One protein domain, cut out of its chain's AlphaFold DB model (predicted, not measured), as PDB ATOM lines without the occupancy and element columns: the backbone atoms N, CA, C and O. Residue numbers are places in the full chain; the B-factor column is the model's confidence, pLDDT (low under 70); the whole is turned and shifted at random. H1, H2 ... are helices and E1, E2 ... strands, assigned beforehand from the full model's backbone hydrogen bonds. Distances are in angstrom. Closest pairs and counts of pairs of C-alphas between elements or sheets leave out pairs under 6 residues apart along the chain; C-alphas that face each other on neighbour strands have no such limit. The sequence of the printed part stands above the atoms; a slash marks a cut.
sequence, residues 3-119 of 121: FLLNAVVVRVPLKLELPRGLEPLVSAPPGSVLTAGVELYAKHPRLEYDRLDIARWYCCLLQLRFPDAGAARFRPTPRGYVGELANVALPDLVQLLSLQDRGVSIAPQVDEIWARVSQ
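This is residues 3 to 119 of the 121 residues of an uncharacterized protein of Phenylobacterium sp. RIFCSPHIGHO2_01_FULL_69_31 (UniProt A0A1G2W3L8). A small twisted sheet of four strands is sandwiched between two layers of helices, H2 and H4 over one face and H5 and H6 over the other. Short H1 lies beyond H2 and H4 on their side away from the sheet, reached by a long link from E2. The printed part has 117 residues, with six named helices and four named strands in the order E1 E2 H1 H2 H3 H4 E3 E4 H5 H6. The sheet runs E2 E1 E3 E4, mixed, in a domain of class mixed, helices and strands. The whole is compact and rounded, with a radius of gyration of the C-alphas of 13.7 A and spans of 36 by 36 by 27 A.

Start at E1, residues 3 to 5, and E2, residues 8 to 11, an antiparallel hairpin with N 10 and O 3 2.8 A apart. E1 is parallel to E3, residues 71 to 77, with N 72 and O 4 at 2.8 A. E3 forms an antiparallel hairpin with E4, residues 80 to 86; N 77 and O 80 are 2.7 A apart. H2, residues 30 to 43, is over E3 and E4 at a height over the sheet of 7.4 A. On the same face, H4, residues 52 to 65, is over E2 and only just over E1, where 3 of its C-alphas fall. H2 and H4 touch at a shallow tilt of 16 degrees, opposite ways; their closest C-alphas, of Pro 30 and Arg 65, are 5.9 A apart. H1, residues 23 to 27, is not on the sheet; H3, residues 47 to 50, only grazes it. On the opposite face, H5, residues 90 to 101, and H6, residues 107 to 117, are close but not clearly touching, with the closest C-alphas, of Leu 96 and Gln 109, 7.4 A apart. In H4, H5 and H6 every O i to N i+4 pair is within hydrogen-bond range; H2 has 9 of 10, H1 has 0 of 1 but 2 of 2 O i to N i+3 pairs, and H3 is too short for an i+4 pair.

Find C-alpha 3 at (0.812, 84.826, 41.135), where E1 begins. H2 spans 20.8 A from C-alpha 30 at (10.959, 96.724, 33.975), and H4 spans 19.8 A. E3 and E4 measure 19.4 A and 20.4 A, H5 16.2 A. H6 ends at C-alpha 117, (12.765, 77.304, 37.257), after 15.4 A.

The C-alphas of Arg 20 and Gln 119, the two farthest apart, are 38.7 A apart. The printed part has no cut. The link from E2 to H1, 11 residues, is long; the others are tight. Look for pLDDT under 70 at residues 14 to 18 and 119; the mean of the printed part is 88.9.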
ATOM      1  N   PHE A   3      -0.605  84.480  41.105       95.06
ATOM      2  CA  PHE A   3       0.812  84.826  41.135       95.06
ATOM      3  C   PHE A   3       1.444  84.310  42.414       95.06
ATOM      4  O   PHE A   3       0.887  84.525  43.490       95.06
ATOM      5  N   LEU A   4       2.599  83.664  42.317       96.31
ATOM      6  CA  LEU A   4       3.356  83.251  43.494       96.31
ATOM      7  C   LEU A   4       4.298  84.383  43.923       96.31
ATOM      8  O   LEU A   4       5.238  84.712  43.208       96.31
ATOM      9  N   LEU A   5       4.058  84.970  45.094       95.94
ATOM     10  CA  LEU A   5       4.940  85.965  45.700       95.94
ATOM     11  C   LEU A   5       5.606  85.361  46.937       95.94
ATOM     12  O   LEU A   5       4.926  85.081  47.924       95.94
ATOM     13  N   ASN A   6       6.925  85.161  46.874       94.12
ATOM     14  CA  ASN A   6       7.722  84.442  47.872       94.12
ATOM     15  C   ASN A   6       7.169  83.052  48.196       94.12
ATOM     16  O   ASN A   6       7.577  82.083  47.566       94.12
ATOM     17  N   ALA A   7       6.258  82.969  49.165       91.19
ATOM     18  CA  ALA A   7       5.671  81.741  49.686       91.19
ATOM     19  C   ALA A   7       4.132  81.785  49.736       91.19
ATOM     20  O   ALA A   7       3.515  80.960  50.407       91.19
ATOM     21  N   VAL A   8       3.504  82.751  49.058       94.56
ATOM     22  CA  VAL A   8       2.046  82.933  49.038       94.56
ATOM     23  C   VAL A   8       1.552  83.036  47.605       94.56
ATOM     24  O   VAL A   8       2.056  83.832  46.811       94.56
ATOM     25  N   VAL A   9       0.506  82.274  47.278       96.00
ATOM     26  CA  VAL A   9      -0.231  82.480  46.031       96.00
ATOM     27  C   VAL A   9      -1.237  83.601  46.228       96.00
ATOM     28  O   VAL A   9      -2.199  83.496  46.996       96.00
ATOM     29  N   VAL A  10      -1.020  84.684  45.494       94.19
ATOM     30  CA  VAL A  10      -1.853  85.875  45.495       94.19
ATOM     31  C   VAL A  10      -2.873  85.771  44.365       94.19
ATOM     32  O   VAL A  10      -2.534  85.558  43.199       94.19
ATOM     33  N   ARG A  11      -4.153  85.953  44.705       91.88
ATOM     34  CA  ARG A  11      -5.218  86.166  43.718       91.88
ATOM     35  C   ARG A  11      -5.153  87.612  43.244       91.88
ATOM     36  O   ARG A  11      -5.452  88.534  44.001       91.88
ATOM     37  N   VAL A  12      -4.754  87.788  41.993       83.94
ATOM     38  CA  VAL A  12      -4.521  89.089  41.372       83.94
ATOM     39  C   VAL A  12      -5.727  89.448  40.497       83.94
ATOM     40  O   VAL A  12      -6.070  88.676  39.589       83.94
ATOM     41  N   PRO A  13      -6.416  90.571  40.755       78.44
ATOM     42  CA  PRO A  13      -7.491  91.031  39.887       78.44
ATOM     43  C   PRO A  13      -6.930  91.523  38.545       78.44
ATOM     44  O   PRO A  13      -5.846  92.092  38.480       78.44
ATOM     45  N   LEU A  14      -7.692  91.303  37.470       66.94
ATOM     46  CA  LEU A  14      -7.324  91.697  36.098       66.94
ATOM     47  C   LEU A  14      -7.252  93.220  35.906       66.94
ATOM     48  O   LEU A  14      -6.547  93.704  35.029       66.94
ATOM     49  N   LYS A  15      -7.995  93.971  36.721       67.19
ATOM     50  CA  LYS A  15      -7.938  95.427  36.796       67.19
ATOM     51  C   LYS A  15      -7.813  95.799  38.261       67.19
ATOM     52  O   LYS A  15      -8.717  95.506  39.041       67.19
ATOM     53  N   LEU A  16      -6.700  96.416  38.622       64.56
ATOM     54  CA  LEU A  16      -6.548  97.066  39.910       64.56
ATOM     55  C   LEU A  16      -6.261  98.537  39.651       64.56
ATOM     56  O   LEU A  16      -5.381  98.867  38.856       64.56
ATOM     57  N   GLU A  17      -7.018  99.404  40.308       69.25
ATOM     58  CA  GLU A  17      -6.684 100.819  40.341       69.25
ATOM     59  C   GLU A  17      -5.398 100.980  41.147       69.25
ATOM     60  O   GLU A  17      -5.278 100.485  42.271       69.25
ATOM     61  N   LEU A  18      -4.403 101.616  40.539       65.44
ATOM     62  CA  LEU A  18      -3.143 101.894  41.210       65.44
ATOM     63  C   LEU A  18      -3.425 102.849  42.377       65.44
ATOM     64  O   LEU A  18      -4.165 103.821  42.197       65.44
ATOM     65  N   PRO A  19      -2.822 102.629  43.556       70.94
ATOM     66  CA  PRO A  19      -2.783 103.646  44.587       70.94
ATOM     67  C   PRO A  19      -2.215 104.943  44.013       70.94
ATOM     68  O   PRO A  19      -1.243 104.925  43.251       70.94
ATOM     69  N   ARG A  20      -2.816 106.069  44.407       70.56
ATOM     70  CA  ARG A  20      -2.355 107.399  43.999       70.56
ATOM     71  C   ARG A  20      -0.873 107.580  44.335       70.56
ATOM     72  O   ARG A  20      -0.455 107.270  45.450       70.56
ATOM     73  N   GLY A  21      -0.107 108.116  43.391       71.25
ATOM     74  CA  GLY A  21       1.334 108.352  43.515       71.25
ATOM     75  C   GLY A  21       2.214 107.220  42.976       71.25
ATOM     76  O   GLY A  21       3.434 107.368  42.953       71.25
ATOM     77  N   LEU A  22       1.627 106.102  42.534       70.94
ATOM     78  CA  LEU A  22       2.355 104.961  41.964       70.94
ATOM     79  C   LEU A  22       2.194 104.842  40.443       70.94
ATOM     80  O   LEU A  22       2.746 103.928  39.831       70.94
ATOM     81  N   GLU A  23       1.502 105.791  39.814       77.38
ATOM     82  CA  GLU A  23       1.386 105.920  38.362       77.38
ATOM     83  C   GLU A  23       2.755 105.929  37.653       77.38
ATOM     84  O   GLU A  23       2.887 105.239  36.638       77.38
ATOM     85  N   PRO A  24       3.812 106.590  38.183       79.25
ATOM     86  CA  PRO A  24       5.128 106.574  37.544       79.25
ATOM     87  C   PRO A  24       5.730 105.170  37.403       79.25
ATOM     88  O   PRO A  24       6.473 104.917  36.455       79.25
ATOM     89  N   LEU A  25       5.398 104.235  38.304       75.69
ATOM     90  CA  LEU A  25       5.922 102.865  38.263       75.69
ATOM     91  C   LEU A  25       5.338 102.041  37.112       75.69
ATOM     92  O   LEU A  25       5.981 101.101  36.649       75.69
ATOM     93  N   VAL A  26       4.157 102.403  36.607       77.00
ATOM     94  CA  VAL A  26       3.563 101.741  35.436       77.00
ATOM     95  C   VAL A  26       4.298 102.102  34.153       77.00
ATOM     96  O   VAL A  26       4.460 101.258  33.271       77.00
ATOM     97  N   SER A  27       4.788 103.336  34.069       79.62
ATOM     98  CA  SER A  27       5.609 103.813  32.955       79.62
ATOM     99  C   SER A  27       7.098 103.502  33.131       79.62
ATOM    100  O   SER A  27       7.873 103.699  32.196       79.62
ATOM    101  N   ALA A  28       7.514 103.009  34.301       80.50
ATOM    102  CA  ALA A  28       8.915 102.766  34.605       80.50
ATOM    103  C   ALA A  28       9.497 101.579  33.809       80.50
ATOM    104  O   ALA A  28       8.780 100.630  33.460       80.50
ATOM    105  N   PRO A  29      10.816 101.580  33.539       83.50
ATOM    106  CA  PRO A  29      11.500 100.424  32.973       83.50
ATOM    107  C   PRO A  29      11.276  99.162  33.827       83.50
ATOM    108  O   PRO A  29      11.210  99.267  35.053       83.50
ATOM    109  N   PRO A  30      11.212  97.959  33.226       79.94
ATOM    110  CA  PRO A  30      10.959  96.724  33.975       79.94
ATOM    111  C   PRO A  30      11.911  96.514  35.171       79.94
ATOM    112  O   PRO A  30      11.466  96.177  36.266       79.94
ATOM    113  N   GLY A  31      13.208  96.811  35.024       81.88
ATOM    114  CA  GLY A  31      14.179  96.699  36.126       81.88
ATOM    115  C   GLY A  31      13.882  97.603  37.336       81.88
ATOM    116  O   GLY A  31      14.155  97.229  38.479       81.88
ATOM    117  N   SER A  32      13.250  98.759  37.121       85.38
ATOM    118  CA  SER A  32      12.836  99.666  38.199       85.38
ATOM    119  C   SER A  32      11.702  99.077  39.044       85.38
ATOM    120  O   SER A  32      11.626  99.342  40.240       85.38
ATOM    121  N   VAL A  33      10.858  98.224  38.459       88.56
ATOM    122  CA  VAL A  33       9.753  97.555  39.164       88.56
ATOM    123  C   VAL A  33      10.290  96.513  40.144       88.56
ATOM    124  O   VAL A  33       9.800  96.422  41.270       88.56
ATOM    125  N   LEU A  34      11.330  95.764  39.762       90.12
ATOM    126  CA  LEU A  34      12.016  94.847  40.678       90.12
ATOM    127  C   LEU A  34      12.768  95.592  41.780       90.12
ATOM    128  O   LEU A  34      12.735  95.170  42.933       90.12
ATOM    129  N   THR A  35      13.377  96.732  41.448       90.38
ATOM    130  CA  THR A  35      14.031  97.603  42.438       90.38
ATOM    131  C   THR A  35      13.025  98.105  43.479       90.38
ATOM    132  O   THR A  35      13.282  98.012  44.675       90.38
ATOM    133  N   ALA A  36      11.829  98.522  43.049       90.12
ATOM    134  CA  ALA A  36      10.749  98.891  43.966       90.12
ATOM    135  C   ALA A  36      10.331  97.720  44.878       90.12
ATOM    136  O   ALA A  36      10.047  97.926  46.055       90.12
ATOM    137  N   GLY A  37      10.347  96.483  44.373       92.00
ATOM    138  CA  GLY A  37      10.112  95.286  45.187       92.00
ATOM    139  C   GLY A  37      11.177  95.063  46.253       92.00
ATOM    140  O   GLY A  37      10.847  94.792  47.403       92.00
ATOM    141  N   VAL A  38      12.453  95.236  45.900       93.44
ATOM    142  CA  VAL A  38      13.577  95.171  46.848       93.44
ATOM    143  C   VAL A  38      13.392  96.185  47.981       93.44
ATOM    144  O   VAL A  38      13.548  95.834  49.150       93.44
ATOM    145  N   GLU A  39      12.992  97.416  47.662       92.44
ATOM    146  CA  GLU A  39      12.703  98.446  48.668       92.44
ATOM    147  C   GLU A  39      11.473  98.120  49.525       92.44
ATOM    148  O   GLU A  39      11.485  98.348  50.739       92.44
ATOM    149  N   LEU A  40      10.412  97.574  48.918       92.88
ATOM    150  CA  LEU A  40       9.222  97.126  49.639       92.88
ATOM    151  C   LEU A  40       9.573  96.035  50.647       92.88
ATOM    152  O   LEU A  40       9.175  96.142  51.803       92.88
ATOM    153  N   TYR A  41      10.356  95.033  50.245       94.19
ATOM    154  CA  TYR A  41      10.769  93.938  51.122       94.19
ATOM    155  C   TYR A  41      11.771  94.363  52.195       94.19
ATOM    156  O   TYR A  41      11.738  93.829  53.300       94.19
ATOM    157  N   ALA A  42      12.600  95.376  51.927       93.31
ATOM    158  CA  ALA A  42      13.442  95.975  52.957       93.31
ATOM    159  C   ALA A  42      12.614  96.634  54.078       93.31
ATOM    160  O   ALA A  42      13.017  96.599  55.239       93.31
ATOM    161  N   LYS A  43      11.451  97.215  53.749       92.94
ATOM    162  CA  LYS A  43      10.530  97.836  54.722       92.94
ATOM    163  C   LYS A  43       9.536  96.840  55.327       92.94
ATOM    164  O   LYS A  43       9.145  96.982  56.482       92.94
ATOM    165  N   HIS A  44       9.129  95.846  54.544       93.44
ATOM    166  CA  HIS A  44       8.128  94.839  54.881       93.44
ATOM    167  C   HIS A  44       8.644  93.440  54.494       93.44
ATOM    168  O   HIS A  44       8.257  92.914  53.450       93.44
ATOM    169  N   PRO A  45       9.494  92.805  55.326       93.38
ATOM    170  CA  PRO A  45      10.117  91.513  55.008       93.38
ATOM    171  C   PRO A  45       9.140  90.372  54.715       93.38
ATOM    172  O   PRO A  45       9.514  89.396  54.069       93.38
ATOM    173  N   ARG A  46       7.903  90.489  55.205       93.31
ATOM    174  CA  ARG A  46       6.809  89.533  55.011       93.31
ATOM    175  C   ARG A  46       5.614  90.201  54.329       93.31
ATOM    176  O   ARG A  46       4.473  90.000  54.740       93.31
ATOM    177  N   LEU A  47       5.875  91.032  53.313       94.00
ATOM    178  CA  LEU A  47       4.872  91.824  52.589       94.00
ATOM    179  C   LEU A  47       3.623  91.009  52.220       94.00
ATOM    180  O   LEU A  47       2.499  91.475  52.399       94.00
ATOM    181  N   GLU A  48       3.828  89.784  51.742       92.88
ATOM    182  CA  GLU A  48       2.788  88.858  51.304       92.88
ATOM    183  C   GLU A  48       1.845  88.382  52.421       92.88
ATOM    184  O   GLU A  48       0.740  87.929  52.126       92.88
ATOM    185  N   TYR A  49       2.246  88.522  53.686       91.31
ATOM    186  CA  TYR A  49       1.432  88.208  54.861       91.31
ATOM    187  C   TYR A  49       0.900  89.473  55.542       91.31
ATOM    188  O   TYR A  49      -0.284  89.549  55.867       91.31
ATOM    189  N   ASP A  50       1.763  90.473  55.733       92.19
ATOM    190  CA  ASP A  50       1.471  91.628  56.587       92.19
ATOM    191  C   ASP A  50       0.648  92.701  55.860       92.19
ATOM    192  O   ASP A  50      -0.122  93.436  56.480       92.19
ATOM    193  N   ARG A  51       0.827  92.823  54.539       90.62
ATOM    194  CA  ARG A  51       0.243  93.878  53.697       90.62
ATOM    195  C   ARG A  51      -0.295  93.294  52.396       90.62
ATOM    196  O   ARG A  51       0.167  93.615  51.301       90.62
ATOM    197  N   LEU A  52      -1.303  92.431  52.525       87.19
ATOM    198  CA  LEU A  52      -1.974  91.762  51.399       87.19
ATOM    199  C   LEU A  52      -2.516  92.738  50.340       87.19
ATOM    200  O   LEU A  52      -2.571  92.394  49.161       87.19
ATOM    201  N   ASP A  53      -2.915  93.942  50.750       86.69
ATOM    202  CA  ASP A  53      -3.314  95.043  49.870       86.69
ATOM    203  C   ASP A  53      -2.169  95.459  48.934       86.69
ATOM    204  O   ASP A  53      -2.325  95.439  47.709       86.69
ATOM    205  N   ILE A  54      -0.998  95.755  49.508       88.94
ATOM    206  CA  ILE A  54       0.203  96.142  48.761       88.94
ATOM    207  C   ILE A  54       0.725  94.962  47.942       88.94
ATOM    208  O   ILE A  54       1.079  95.146  46.782       88.94
ATOM    209  N   ALA A  55       0.734  93.751  48.501       91.94
ATOM    210  CA  ALA A  55       1.180  92.550  47.800       91.94
ATOM    211  C   ALA A  55       0.349  92.289  46.534       91.94
ATOM    212  O   ALA A  55       0.908  92.062  45.463       91.94
ATOM    213  N   ARG A  56      -0.987  92.390  46.616       90.62
ATOM    214  CA  ARG A  56      -1.876  92.261  45.446       90.62
ATOM    215  C   ARG A  56      -1.576  93.309  44.390       90.62
ATOM    216  O   ARG A  56      -1.459  92.958  43.218       90.62
ATOM    217  N   TRP A  57      -1.429  94.565  44.806       89.12
ATOM    218  CA  TRP A  57      -1.071  95.645  43.894       89.12
ATOM    219  C   TRP A  57       0.273  95.403  43.214       89.12
ATOM    220  O   TRP A  57       0.386  95.519  41.993       89.12
ATOM    221  N   TYR A  58       1.278  95.013  43.986       91.12
ATOM    222  CA  TYR A  58       2.608  94.781  43.463       91.12
ATOM    223  C   TYR A  58       2.626  93.597  42.486       91.12
ATOM    224  O   TYR A  58       3.223  93.697  41.418       91.12
ATOM    225  N   CYS A  59       1.878  92.524  42.764       92.44
ATOM    226  CA  CYS A  59       1.688  91.422  41.821       92.44
ATOM    227  C   CYS A  59       0.971  91.853  40.527       92.44
ATOM    228  O   CYS A  59       1.344  91.379  39.455       92.44
ATOM    229  N   CYS A  60      -0.023  92.754  40.588       89.12
ATOM    230  CA  CYS A  60      -0.625  93.343  39.381       89.12
ATOM    231  C   CYS A  60       0.426  94.084  38.548       89.12
ATOM    232  O   CYS A  60       0.495  93.897  37.335       89.12
ATOM    233  N   LEU A  61       1.246  94.918  39.197       88.88
ATOM    234  CA  LEU A  61       2.304  95.670  38.526       88.88
ATOM    235  C   LEU A  61       3.334  94.725  37.893       88.88
ATOM    236  O   LEU A  61       3.700  94.915  36.737       88.88
ATOM    237  N   LEU A  62       3.759  93.685  38.611       91.06
ATOM    238  CA  LEU A  62       4.676  92.677  38.085       91.06
ATOM    239  C   LEU A  62       4.109  91.989  36.842       91.06
ATOM    240  O   LEU A  62       4.790  91.962  35.827       91.06
ATOM    241  N   GLN A  63       2.861  91.521  36.868       88.50
ATOM    242  CA  GLN A  63       2.237  90.900  35.689       88.50
ATOM    243  C   GLN A  63       2.080  91.871  34.517       88.50
ATOM    244  O   GLN A  63       2.265  91.485  33.368       88.50
ATOM    245  N   LEU A  64       1.767  93.141  34.784       86.81
ATOM    246  CA  LEU A  64       1.650  94.149  33.730       86.81
ATOM    247  C   LEU A  64       2.990  94.407  33.028       86.81
ATOM    248  O   LEU A  64       3.022  94.685  31.830       86.81
ATOM    249  N   ARG A  65       4.096  94.362  33.777       88.19
ATOM    250  CA  ARG A  65       5.443  94.671  33.271       88.19
ATOM    251  C   ARG A  65       6.196  93.431  32.787       88.19
ATOM    252  O   ARG A  65       7.090  93.560  31.958       88.19
ATOM    253  N   PHE A  66       5.805  92.259  33.274       89.75
ATOM    254  CA  PHE A  66       6.371  90.951  32.969       89.75
ATOM    255  C   PHE A  66       5.225  89.947  32.755       89.75
ATOM    256  O   PHE A  66       4.929  89.154  33.649       89.75
ATOM    257  N   PRO A  67       4.551  89.977  31.591       87.75
ATOM    258  CA  PRO A  67       3.359  89.159  31.348       87.75
ATOM    259  C   PRO A  67       3.627  87.650  31.409       87.75
ATOM    260  O   PRO A  67       2.727  86.888  31.753       87.75
ATOM    261  N   ASP A  68       4.864  87.227  31.140       90.56
ATOM    262  CA  ASP A  68       5.284  85.823  31.205       90.56
ATOM    263  C   ASP A  68       5.688  85.375  32.621       90.56
ATOM    264  O   ASP A  68       5.963  84.197  32.849       90.56
ATOM    265  N   ALA A  69       5.760  86.295  33.590       91.81
ATOM    266  CA  ALA A  69       6.099  85.951  34.964       91.81
ATOM    267  C   ALA A  69       4.869  85.398  35.700       91.81
ATOM    268  O   ALA A  69       3.842  86.064  35.832       91.81
ATOM    269  N   GLY A  70       5.005  84.186  36.239       93.56
ATOM    270  CA  GLY A  70       4.024  83.560  37.133       93.56
ATOM    271  C   GLY A  70       4.411  83.649  38.612       93.56
ATOM    272  O   GLY A  70       3.580  83.389  39.486       93.56
ATOM    273  N   ALA A  71       5.663  84.015  38.902       95.75
ATOM    274  CA  ALA A  71       6.177  84.129  40.257       95.75
ATOM    275  C   ALA A  71       7.241  85.221  40.408       95.75
ATOM    276  O   ALA A  71       7.986  85.518  39.470       95.75
ATOM    277  N   ALA A  72       7.351  85.756  41.624       95.69
ATOM    278  CA  ALA A  72       8.461  86.587  42.065       95.69
ATOM    279  C   ALA A  72       8.944  86.166  43.453       95.69
ATOM    280  O   ALA A  72       8.142  85.823  44.326       95.69
ATOM    281  N   ARG A  73      10.257  86.229  43.668       94.81
ATOM    282  CA  ARG A  73      10.890  85.926  44.951       94.81
ATOM    283  C   ARG A  73      11.885  87.010  45.328       94.81
ATOM    284  O   ARG A  73      12.754  87.360  44.539       94.81
ATOM    285  N   PHE A  74      11.774  87.491  46.557       94.81
ATOM    286  CA  PHE A  74      12.634  88.490  47.167       94.81
ATOM    287  C   PHE A  74      13.339  87.874  48.368       94.81
ATOM    288  O   PHE A  74      12.706  87.539  49.370       94.81
ATOM    289  N   ARG A  75      14.660  87.709  48.267       92.19
ATOM    290  CA  ARG A  75      15.474  87.069  49.310       92.19
ATOM    291  C   ARG A  75      16.422  88.064  49.968       92.19
ATOM    292  O   ARG A  75      17.008  88.882  49.255       92.19
ATOM    293  N   PRO A  76      16.614  87.980  51.295       93.62
ATOM    294  CA  PRO A  76      17.622  88.774  51.976       93.62
ATOM    295  C   PRO A  76      19.031  88.338  51.551       93.62
ATOM    296  O   PRO A  76      19.305  87.167  51.289       93.62
ATOM    297  N   THR A  77      19.932  89.308  51.500       92.06
ATOM    298  CA  THR A  77      21.354  89.197  51.163       92.06
ATOM    299  C   THR A  77      22.149  90.139  52.078       92.06
ATOM    300  O   THR A  77      21.567  91.060  52.656       92.06
ATOM    301  N   PRO A  78      23.486  90.017  52.170       91.94
ATOM    302  CA  PRO A  78      24.297  90.959  52.950       91.94
ATOM    303  C   PRO A  78      24.189  92.430  52.510       91.94
ATOM    304  O   PRO A  78      24.565  93.317  53.267       91.94
ATOM    305  N   ARG A  79      23.701  92.706  51.290       87.88
ATOM    306  CA  ARG A  79      23.550  94.064  50.731       87.88
ATOM    307  C   ARG A  79      22.100  94.569  50.720       87.88
ATOM    308  O   ARG A  79      21.844  95.619  50.144       87.88
ATOM    309  N   GLY A  80      21.156  93.839  51.317       90.69
ATOM    310  CA  GLY A  80      19.724  94.151  51.262       90.69
ATOM    311  C   GLY A  80      18.934  92.987  50.680       90.69
ATOM    312  O   GLY A  80      19.127  91.855  51.105       90.69
ATOM    313  N   TYR A  81      18.075  93.229  49.694       92.88
ATOM    314  CA  TYR A  81      17.281  92.179  49.050       92.88
ATOM    315  C   TYR A  81      17.654  92.013  47.577       92.88
ATOM    316  O   TYR A  81      18.058  92.967  46.916       92.88
ATOM    317  N   VAL A  82      17.485  90.798  47.060       92.69
ATOM    318  CA  VAL A  82      17.516  90.506  45.622       92.69
ATOM    319  C   VAL A  82      16.144  90.012  45.186       92.69
ATOM    320  O   VAL A  82      15.537  89.211  45.894       92.69
ATOM    321  N   GLY A  83      15.655  90.515  44.051       92.56
ATOM    322  CA  GLY A  83      14.388  90.118  43.441       92.56
ATOM    323  C   GLY A  83      14.609  89.267  42.195       92.56
ATOM    324  O   GLY A  83      15.428  89.613  41.346       92.56
ATOM    325  N   GLU A  84      13.862  88.177  42.078       93.19
ATOM    326  CA  GLU A  84      13.896  87.237  40.956       93.19
ATOM    327  C   GLU A  84      12.484  87.008  40.425       93.19
ATOM    328  O   GLU A  84      11.526  86.991  41.197       93.19
ATOM    329  N   LEU A  85      12.365  86.801  39.113       94.00
ATOM    330  CA  LEU A  85      11.118  86.432  38.447       94.00
ATOM    331  C   LEU A  85      11.260  85.055  37.826       94.00
ATOM    332  O   LEU A  85      12.334  84.694  37.350       94.00
ATOM    333  N   ALA A  86      10.156  84.324  37.785       94.12
ATOM    334  CA  ALA A  86      10.077  83.062  37.077       94.12
ATOM    335  C   ALA A  86       8.751  82.945  36.330       94.12
ATOM    336  O   ALA A  86       7.705  83.408  36.797       94.12
ATOM    337  N   ASN A  87       8.798  82.276  35.181       93.94
ATOM    338  CA  ASN A  87       7.598  81.760  34.547       93.94
ATOM    339  C   ASN A  87       7.179  80.487  35.293       93.94
ATOM    340  O   ASN A  87       7.962  79.544  35.406       93.94
ATOM    341  N   VAL A  88       5.966  80.483  35.840       93.62
ATOM    342  CA  VAL A  88       5.402  79.343  36.569       93.62
ATOM    343  C   VAL A  88       4.076  78.989  35.926       93.62
ATOM    344  O   VAL A  88       3.227  79.856  35.711       93.62
ATOM    345  N   ALA A  89       3.897  77.707  35.625       91.31
ATOM    346  CA  ALA A  89       2.711  77.236  34.938       91.31
ATOM    347  C   ALA A  89       1.464  77.397  35.823       91.31
ATOM    348  O   ALA A  89       1.486  77.154  37.030       91.31
ATOM    349  N   LEU A  90       0.335  77.760  35.208       92.19
ATOM    350  CA  LEU A  90      -0.933  77.932  35.920       92.19
ATOM    351  C   LEU A  90      -1.353  76.699  36.755       92.19
ATOM    352  O   LEU A  90      -1.825  76.913  37.872       92.19
ATOM    353  N   PRO A  91      -1.181  75.439  36.296       94.25
ATOM    354  CA  PRO A  91      -1.506  74.266  37.109       94.25
ATOM    355  C   PRO A  91      -0.748  74.214  38.441       94.25
ATOM    356  O   PRO A  91      -1.366  73.920  39.464       94.25
ATOM    357  N   ASP A  92       0.541  74.577  38.452       95.19
ATOM    358  CA  ASP A  92       1.343  74.644  39.681       95.19
ATOM    359  C   ASP A  92       0.745  75.682  40.646       95.19
ATOM    360  O   ASP A  92       0.514  75.403  41.823       95.19
ATOM    361  N   LEU A  93       0.412  76.873  40.136       96.00
ATOM    362  CA  LEU A  93      -0.185  77.948  40.937       96.00
ATOM    363  C   LEU A  93      -1.560  77.563  41.502       96.00
ATOM    364  O   LEU A  93      -1.879  77.911  42.639       96.00
ATOM    365  N   VAL A  94      -2.380  76.840  40.732       96.38
ATOM    366  CA  VAL A  94      -3.690  76.336  41.179       96.38
ATOM    367  C   VAL A  94      -3.523  75.289  42.278       96.38
ATOM    368  O   VAL A  94      -4.251  75.329  43.273       96.38
ATOM    369  N   GLN A  95      -2.560  74.376  42.134       95.81
ATOM    370  CA  GLN A  95      -2.268  73.369  43.153       95.81
ATOM    371  C   GLN A  95      -1.814  74.020  44.464       95.81
ATOM    372  O   GLN A  95      -2.364  73.708  45.522       95.81
ATOM    373  N   LEU A  96      -0.869  74.961  44.392       96.56
ATOM    374  CA  LEU A  96      -0.415  75.725  45.552       96.56
ATOM    375  C   LEU A  96      -1.569  76.488  46.217       96.56
ATOM    376  O   LEU A  96      -1.719  76.436  47.435       96.56
ATOM    377  N   LEU A  97      -2.423  77.157  45.434       96.50
ATOM    378  CA  LEU A  97      -3.576  77.875  45.979       96.50
ATOM    379  C   LEU A  97      -4.538  76.935  46.718       96.50
ATOM    380  O   LEU A  97      -4.998  77.272  47.804       96.50
ATOM    381  N   SER A  98      -4.814  75.755  46.161       96.75
ATOM    382  CA  SER A  98      -5.686  74.751  46.786       96.75
ATOM    383  C   SER A  98      -5.145  74.272  48.136       96.75
ATOM    384  O   SER A  98      -5.903  74.121  49.094       96.75
ATOM    385  N   LEU A  99      -3.828  74.065  48.243       96.06
ATOM    386  CA  LEU A  99      -3.172  73.723  49.508       96.06
ATOM    387  C   LEU A  99      -3.248  74.882  50.511       96.06
ATOM    388  O   LEU A  99      -3.624  74.674  51.665       96.06
ATOM    389  N   GLN A 100      -2.967  76.101  50.052       95.25
ATOM    390  CA  GLN A 100      -3.031  77.311  50.868       95.25
ATOM    391  C   GLN A 100      -4.442  77.559  51.423       95.25
ATOM    392  O   GLN A 100      -4.589  77.833  52.611       95.25
ATOM    393  N   ASP A 101      -5.489  77.410  50.601       95.31
ATOM    394  CA  ASP A 101      -6.893  77.560  51.020       95.31
ATOM    395  C   ASP A 101      -7.303  76.516  52.078       95.31
ATOM    396  O   ASP A 101      -8.207  76.757  52.875       95.31
ATOM    397  N   ARG A 102      -6.623  75.362  52.115       96.31
ATOM    398  CA  ARG A 102      -6.808  74.314  53.135       96.31
ATOM    399  C   ARG A 102      -5.970  74.545  54.398       96.31
ATOM    400  O   ARG A 102      -6.002  73.710  55.296       96.31
ATOM    401  N   GLY A 103      -5.202  75.634  54.467       93.00
ATOM    402  CA  GLY A 103      -4.290  75.918  55.577       93.00
ATOM    403  C   GLY A 103      -3.041  75.033  55.597       93.00
ATOM    404  O   GLY A 103      -2.364  74.955  56.620       93.00
ATOM    405  N   VAL A 104      -2.728  74.355  54.489       93.75
ATOM    406  CA  VAL A 104      -1.517  73.537  54.362       93.75
ATOM    407  C   VAL A 104      -0.343  74.443  53.997       93.75
ATOM    408  O   VAL A 104      -0.454  75.290  53.111       93.75
ATOM    409  N   SER A 105       0.795  74.258  54.671       90.75
ATOM    410  CA  SER A 105       2.032  74.949  54.301       90.75
ATOM    411  C   SER A 105       2.462  74.546  52.894       90.75
ATOM    412  O   SER A 105       2.603  73.358  52.607       90.75
ATOM    413  N   ILE A 106       2.698  75.540  52.041       94.12
ATOM    414  CA  ILE A 106       3.125  75.346  50.651       94.12
ATOM    415  C   ILE A 106       4.624  75.569  50.432       94.12
ATOM    416  O   ILE A 106       5.095  75.485  49.301       94.12
ATOM    417  N   ALA A 107       5.379  75.868  51.496       91.56
ATOM    418  CA  ALA A 107       6.808  76.168  51.402       91.56
ATOM    419  C   ALA A 107       7.620  75.074  50.672       91.56
ATOM    420  O   ALA A 107       8.379  75.436  49.776       91.56
ATOM    421  N   PRO A 108       7.416  73.763  50.936       91.62
ATOM    422  CA  PRO A 108       8.155  72.720  50.223       91.62
ATOM    423  C   PRO A 108       7.924  72.750  48.705       91.62
ATOM    424  O   PRO A 108       8.869  72.691  47.927       91.62
ATOM    425  N   GLN A 109       6.669  72.905  48.271       93.88
ATOM    426  CA  GLN A 109       6.317  72.937  46.849       93.88
ATOM    427  C   GLN A 109       6.807  74.220  46.170       93.88
ATOM    428  O   GLN A 109       7.175  74.214  44.996       93.88
ATOM    429  N   VAL A 110       6.828  75.334  46.905       93.44
ATOM    430  CA  VAL A 110       7.422  76.593  46.445       93.44
ATOM    431  C   VAL A 110       8.922  76.419  46.199       93.44
ATOM    432  O   VAL A 110       9.409  76.838  45.148       93.44
ATOM    433  N   ASP A 111       9.644  75.773  47.115       91.88
ATOM    434  CA  ASP A 111      11.077  75.509  46.959       91.88
ATOM    435  C   ASP A 111      11.361  74.597  45.756       91.88
ATOM    436  O   ASP A 111      12.277  74.873  44.981       91.88
ATOM    437  N   GLU A 112      10.538  73.567  45.535       92.31
ATOM    438  CA  GLU A 112      10.616  72.697  44.351       92.31
ATOM    439  C   GLU A 112      10.408  73.468  43.041       92.31
ATOM    440  O   GLU A 112      11.166  73.290  42.083       92.31
ATOM    441  N   ILE A 113       9.410  74.359  42.991       91.50
ATOM    442  CA  ILE A 113       9.167  75.216  41.824       91.50
ATOM    443  C   ILE A 113      10.377  76.106  41.571       91.50
ATOM    444  O   ILE A 113      10.862  76.160  40.440       91.50
ATOM    445  N   TRP A 114      10.902  76.766  42.606       91.12
ATOM    446  CA  TRP A 114      12.074  77.626  42.461       91.12
ATOM    447  C   TRP A 114      13.321  76.849  42.045       91.12
ATOM    448  O   TRP A 114      14.093  77.352  41.232       91.12
ATOM    449  N   ALA A 115      13.511  75.627  42.541       90.06
ATOM    450  CA  ALA A 115      14.594  74.756  42.102       90.06
ATOM    451  C   ALA A 115      14.457  74.390  40.617       90.06
ATOM    452  O   ALA A 115      15.449  74.427  39.893       90.06
ATOM    453  N   ARG A 116      13.237  74.101  40.147       90.19
ATOM    454  CA  ARG A 116      12.953  73.755  38.747       90.19
ATOM    455  C   ARG A 116      13.172  74.929  37.793       90.19
ATOM    456  O   ARG A 116      13.797  74.756  36.757       90.19
ATOM    457  N   VAL A 117      12.680  76.119  38.136       85.75
ATOM    458  CA  VAL A 117      12.765  77.304  37.257       85.75
ATOM    459  C   VAL A 117      14.128  78.001  37.293       85.75
ATOM    460  O   VAL A 117      14.408  78.819  36.425       85.75
ATOM    461  N   SER A 118      14.976  77.696  38.283       77.31
ATOM    462  CA  SER A 118      16.338  78.251  38.384       77.31
ATOM    463  C   SER A 118      17.395  77.410  37.655       77.31
ATOM    464  O   SER A 118      18.554  77.819  37.596       77.31
ATOM    465  N   GLN A 119      17.039  76.232  37.131       58.62
ATOM    466  CA  GLN A 119      17.959  75.406  36.350       58.62
ATOM    467  C   GLN A 119      18.045  75.940  34.909       58.62
ATOM    468  O   GLN A 119      17.002  76.173  34.296       58.62
TER     469      GLN A 119